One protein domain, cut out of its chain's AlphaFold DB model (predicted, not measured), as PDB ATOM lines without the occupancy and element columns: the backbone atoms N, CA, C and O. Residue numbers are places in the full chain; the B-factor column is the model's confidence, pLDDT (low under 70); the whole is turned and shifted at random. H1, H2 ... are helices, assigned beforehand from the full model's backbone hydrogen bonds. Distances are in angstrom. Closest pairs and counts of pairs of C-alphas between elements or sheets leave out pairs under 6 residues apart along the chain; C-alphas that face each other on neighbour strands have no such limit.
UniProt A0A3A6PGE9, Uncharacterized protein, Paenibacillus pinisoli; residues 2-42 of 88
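This is residues 2 to 42 of the 88 residues of an uncharacterized protein of Paenibacillus pinisoli (UniProt A0A3A6PGE9). Two helices make an open, flat V: the longer arm, H2, and the shorter arm, H1, meet near their joined ends at a tight turn, and their far parts spread away from each other. The printed part has 41 residues, with two named helices in the order H1, H2 and no named strand; its class is all helix. It is loose, with a radius of gyration of the C-alphas of 11.9 A, and spans 36 by 26 by 6 A.

H2, residues 20 to 41, touches H1, residues 2 to 17, with its residues 22 to 26 alone, and H1 touches it with residues 12 to 16 alone. The closest C-alphas are those of Ala 15 and Ala 23, 4.9 A apart. The two form a helical hairpin, running opposite ways at a steep tilt of 35.2 degrees, only just past shallow. Residues 2 to 10 and 28 to 42 stand free. In both helices every O i to N i+4 pair is within hydrogen-bond range.

H2 runs 31.8 A from C-alpha 20 at (31.897, -49.900, -75.872) to C-alpha 41 at (18.793, -22.398, -85.113). H1 runs 22.7 A from C-alpha 2 at (10.052, -37.021, -69.218) to C-alpha 17.

The C-alphas farthest apart are those of Glu 17 and Ser 42, at 35.7 A. The printed part has no cut, and the link is tight. Mean pLDDT is 80 in H2 but 65 in H1, and residues 2 to 8 are under 70, among others.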
ATOM      1  N   LYS A   2       9.731 -35.733 -69.884       46.72
ATOM      2  CA  LYS A   2      10.052 -37.021 -69.218       46.72
ATOM      3  C   LYS A   2      10.147 -38.214 -70.183       46.72
ATOM      4  O   LYS A   2      11.057 -39.020 -70.062       46.72
ATOM      5  N   GLU A   3       9.257 -38.286 -71.170       56.00
ATOM      6  CA  GLU A   3       9.259 -39.365 -72.173       56.00
ATOM      7  C   GLU A   3      10.474 -39.313 -73.111       56.00
ATOM      8  O   GLU A   3      11.039 -40.347 -73.444       56.00
ATOM      9  N   GLN A   4      10.931 -38.116 -73.486       54.72
ATOM     10  CA  GLN A   4      12.110 -37.945 -74.346       54.72
ATOM     11  C   GLN A   4      13.402 -38.363 -73.630       54.72
ATOM     12  O   GLN A   4      14.257 -39.004 -74.233       54.72
ATOM     13  N   LEU A   5      13.509 -38.063 -72.331       55.28
ATOM     14  CA  LEU A   5      14.599 -38.545 -71.475       55.28
ATOM     15  C   LEU A   5      14.586 -40.072 -71.327       55.28
ATOM     16  O   LEU A   5      15.641 -40.694 -71.362       55.28
ATOM     17  N   ALA A   6      13.404 -40.684 -71.213       66.88
ATOM     18  CA  ALA A   6      13.275 -42.138 -71.115       66.88
ATOM     19  C   ALA A   6      13.727 -42.855 -72.400       66.88
ATOM     20  O   ALA A   6      14.403 -43.877 -72.324       66.88
ATOM     21  N   VAL A   7      13.407 -42.302 -73.575       68.06
ATOM     22  CA  VAL A   7      13.866 -42.843 -74.866       68.06
ATOM     23  C   VAL A   7      15.384 -42.717 -75.009       68.06
ATOM     24  O   VAL A   7      16.035 -43.669 -75.429       68.06
ATOM     25  N   LEU A   8      15.955 -41.575 -74.612       65.38
ATOM     26  CA  LEU A   8      17.402 -41.364 -74.665       65.38
ATOM     27  C   LEU A   8      18.151 -42.340 -73.746       65.38
ATOM     28  O   LEU A   8      19.137 -42.941 -74.166       65.38
ATOM     29  N   ASN A   9      17.659 -42.530 -72.518       70.19
ATOM     30  CA  ASN A   9      18.241 -43.475 -71.564       70.19
ATOM     31  C   ASN A   9      18.176 -44.908 -72.085       70.19
ATOM     32  O   ASN A   9      19.177 -45.611 -72.039       70.19
ATOM     33  N   ARG A  10      17.040 -45.308 -72.659       74.44
ATOM     34  CA  ARG A  10      16.883 -46.636 -73.248       74.44
ATOM     35  C   ARG A  10      17.875 -46.882 -74.387       74.44
ATOM     36  O   ARG A  10      18.498 -47.932 -74.428       74.44
ATOM     37  N   TRP A  11      18.057 -45.920 -75.292       69.06
ATOM     38  CA  TRP A  11      19.042 -46.059 -76.372       69.06
ATOM     39  C   TRP A  11      20.479 -46.122 -75.855       69.06
ATOM     40  O   TRP A  11      21.310 -46.796 -76.457       69.06
ATOM     41  N   LEU A  12      20.784 -45.444 -74.747       68.69
ATOM     42  CA  LEU A  12      22.099 -45.513 -74.109       68.69
ATOM     43  C   LEU A  12      22.326 -46.853 -73.396       68.69
ATOM     44  O   LEU A  12      23.426 -47.393 -73.488       68.69
ATOM     45  N   GLU A  13      21.304 -47.405 -72.744       73.38
ATOM     46  CA  GLU A  13      21.338 -48.747 -72.150       73.38
ATOM     47  C   GLU A  13      21.518 -49.820 -73.233       73.38
ATOM     48  O   GLU A  13      22.452 -50.617 -73.163       73.38
ATOM     49  N   GLU A  14      20.719 -49.772 -74.304       69.75
ATOM     50  CA  GLU A  14      20.830 -50.682 -75.453       69.75
ATOM     51  C   GLU A  14      22.210 -50.571 -76.137       69.75
ATOM     52  O   GLU A  14      22.790 -51.571 -76.565       69.75
ATOM     53  N   ALA A  15      22.784 -49.366 -76.203       64.25
ATOM     54  CA  ALA A  15      24.132 -49.134 -76.722       64.25
ATOM     55  C   ALA A  15      25.239 -49.674 -75.802       64.25
ATOM     56  O   ALA A  15      26.279 -50.116 -76.293       64.25
ATOM     57  N   GLN A  16      25.041 -49.632 -74.481       66.69
ATOM     58  CA  GLN A  16      25.962 -50.227 -73.512       66.69
ATOM     59  C   GLN A  16      25.947 -51.757 -73.590       66.69
ATOM     60  O   GLN A  16      27.014 -52.372 -73.547       66.69
ATOM     61  N   GLU A  17      24.773 -52.365 -73.769       73.12
ATOM     62  CA  GLU A  17      24.617 -53.817 -73.938       73.12
ATOM     63  C   GLU A  17      25.321 -54.344 -75.197       73.12
ATOM     64  O   GLU A  17      25.843 -55.459 -75.205       73.12
ATOM     65  N   GLN A  18      25.409 -53.522 -76.247       67.25
ATOM     66  CA  GLN A  18      26.115 -53.838 -77.494       67.25
ATOM     67  C   GLN A  18      27.639 -53.610 -77.422       67.25
ATOM     68  O   GLN A  18      28.358 -53.884 -78.387       67.25
ATOM     69  N   GLY A  19      28.155 -53.147 -76.279       70.62
ATOM     70  CA  GLY A  19      29.579 -52.949 -76.017       70.62
ATOM     71  C   GLY A  19      30.099 -51.539 -76.324       70.62
ATOM     72  O   GLY A  19      29.453 -50.709 -76.963       70.62
ATOM     73  N   GLY A  20      31.323 -51.254 -75.863       67.00
ATOM     74  CA  GLY A  20      31.897 -49.900 -75.872       67.00
ATOM     75  C   GLY A  20      32.023 -49.238 -77.253       67.00
ATOM     76  O   GLY A  20      32.011 -48.013 -77.343       67.00
ATOM     77  N   THR A  21      32.108 -50.015 -78.336       72.62
ATOM     78  CA  THR A  21      32.143 -49.508 -79.718       72.62
ATOM     79  C   THR A  21      30.789 -48.980 -80.194       72.62
ATOM     80  O   THR A  21      30.751 -47.918 -80.814       72.62
ATOM     81  N   ALA A  22      29.679 -49.646 -79.861       72.75
ATOM     82  CA  ALA A  22      28.337 -49.187 -80.228       72.75
ATOM     83  C   ALA A  22      27.988 -47.869 -79.517       72.75
ATOM     84  O   ALA A  22      27.535 -46.911 -80.145       72.75
ATOM     85  N   ALA A  23      28.314 -47.768 -78.224       71.88
ATOM     86  CA  ALA A  23      28.166 -46.531 -77.459       71.88
ATOM     87  C   ALA A  23      28.943 -45.352 -78.078       71.88
ATOM     88  O   ALA A  23      28.416 -44.241 -78.165       71.88
ATOM     89  N   GLN A  24      30.167 -45.579 -78.571       75.31
ATOM     90  CA  GLN A  24      30.940 -44.536 -79.255       75.31
ATOM     91  C   GLN A  24      30.268 -44.049 -80.543       75.31
ATOM     92  O   GLN A  24      30.262 -42.846 -80.808       75.31
ATOM     93  N   ASP A  25      29.697 -44.945 -81.346       77.50
ATOM     94  CA  ASP A  25      29.039 -44.557 -82.595       77.50
ATOM     95  C   ASP A  25      27.721 -43.813 -82.349       77.50
ATOM     96  O   ASP A  25      27.441 -42.817 -83.027       77.50
ATOM     97  N   HIS A  26      26.971 -44.190 -81.313       77.50
ATOM     98  CA  HIS A  26      25.806 -43.423 -80.873       77.50
ATOM     99  C   HIS A  26      26.187 -42.026 -80.375       77.50
ATOM    100  O   HIS A  26      25.555 -41.045 -80.769       77.50
ATOM    101  N   LEU A  27      27.266 -41.892 -79.597       78.19
ATOM    102  CA  LEU A  27      27.763 -40.584 -79.158       78.19
ATOM    103  C   LEU A  27      28.195 -39.700 -80.339       78.19
ATOM    104  O   LEU A  27      27.887 -38.506 -80.357       78.19
ATOM    105  N   LYS A  28      28.837 -40.271 -81.370       81.12
ATOM    106  CA  LYS A  28      29.155 -39.541 -82.614       81.12
ATOM    107  C   LYS A  28      27.892 -39.063 -83.332       81.12
ATOM    108  O   LYS A  28      27.869 -37.942 -83.844       81.12
ATOM    109  N   ALA A  29      26.853 -39.897 -83.390       81.44
ATOM    110  CA  ALA A  29      25.579 -39.529 -84.001       81.44
ATOM    111  C   ALA A  29      24.906 -38.379 -83.234       81.44
ATOM    112  O   ALA A  29      24.515 -37.388 -83.850       81.44
ATOM    113  N   VAL A  30      24.861 -38.459 -81.901       81.62
ATOM    114  CA  VAL A  30      24.338 -37.391 -81.034       81.62
ATOM    115  C   VAL A  30      25.104 -36.085 -81.250       81.62
ATOM    116  O   VAL A  30      24.481 -35.049 -81.469       81.62
ATOM    117  N   ALA A  31      26.439 -36.126 -81.282       82.25
ATOM    118  CA  ALA A  31      27.260 -34.938 -81.521       82.25
ATOM    119  C   ALA A  31      26.959 -34.277 -82.880       82.25
ATOM    120  O   ALA A  31      26.844 -33.053 -82.965       82.25
ATOM    121  N   ARG A  32      26.771 -35.073 -83.943       81.44
ATOM    122  CA  ARG A  32      26.371 -34.557 -85.266       81.44
ATOM    123  C   ARG A  32      24.991 -33.911 -85.252       81.44
ATOM    124  O   ARG A  32      24.831 -32.860 -85.864       81.44
ATOM    125  N   ILE A  33      24.019 -34.533 -84.587       84.19
ATOM    126  CA  ILE A  33      22.645 -34.018 -84.497       84.19
ATOM    127  C   ILE A  33      22.617 -32.705 -83.708       84.19
ATOM    128  O   ILE A  33      21.978 -31.750 -84.134       84.19
ATOM    129  N   LEU A  34      23.345 -32.625 -82.591       81.50
ATOM    130  CA  LEU A  34      23.448 -31.393 -81.810       81.50
ATOM    131  C   LEU A  34      24.118 -30.279 -82.618       81.50
ATOM    132  O   LEU A  34      23.582 -29.176 -82.699       81.50
ATOM    133  N   GLY A  35      25.241 -30.575 -83.276       82.00
ATOM    134  CA  GLY A  35      25.942 -29.602 -84.115       82.00
ATOM    135  C   GLY A  35      25.092 -29.098 -85.284       82.00
ATOM    136  O   GLY A  35      25.069 -27.898 -85.550       82.00
ATOM    137  N   SER A  36      24.356 -29.987 -85.962       83.69
ATOM    138  CA  SER A  36      23.466 -29.586 -87.057       83.69
ATOM    139  C   SER A  36      22.287 -28.754 -86.561       83.69
ATOM    140  O   SER A  36      21.924 -27.781 -87.215       83.69
ATOM    141  N   HIS A  37      21.721 -29.090 -85.400       83.44
ATOM    142  CA  HIS A  37      20.620 -28.332 -84.825       83.44
ATOM    143  C   HIS A  37      21.064 -26.930 -84.405       83.44
ATOM    144  O   HIS A  37      20.432 -25.953 -84.802       83.44
ATOM    145  N   VAL A  38      22.198 -26.814 -83.701       82.50
ATOM    146  CA  VAL A  38      22.798 -25.516 -83.355       82.50
ATOM    147  C   VAL A  38      23.037 -24.690 -84.615       82.50
ATOM    148  O   VAL A  38      22.651 -23.525 -84.658       82.50
ATOM    149  N   ALA A  39      23.587 -25.287 -85.677       81.44
ATOM    150  CA  ALA A  39      23.817 -24.585 -86.937       81.44
ATOM    151  C   ALA A  39      22.525 -24.143 -87.653       81.44
ATOM    152  O   ALA A  39      22.544 -23.146 -88.369       81.44
ATOM    153  N   GLN A  40      21.414 -24.866 -87.477       84.81
ATOM    154  CA  GLN A  40      20.112 -24.508 -88.052       84.81
ATOM    155  C   GLN A  40      19.412 -23.379 -87.292       84.81
ATOM    156  O   GLN A  40      18.723 -22.574 -87.913       84.81
ATOM    157  N   VAL A  41      19.542 -23.341 -85.962       85.19
ATOM    158  CA  VAL A  41      18.793 -22.398 -85.113       85.19
ATOM    159  C   VAL A  41      19.566 -21.122 -84.778       85.19
ATOM    160  O   VAL A  41      18.961 -20.138 -84.356       85.19
ATOM    161  N   SER A  42      20.888 -21.116 -84.958       81.56
ATOM    162  CA  SER A  42      21.721 -19.938 -84.709       81.56
ATOM    163  C   SER A  42      21.834 -19.043 -85.941       81.56
ATOM    164  O   SER A  42      21.989 -19.505 -87.071       81.56
TER     165      SER A  42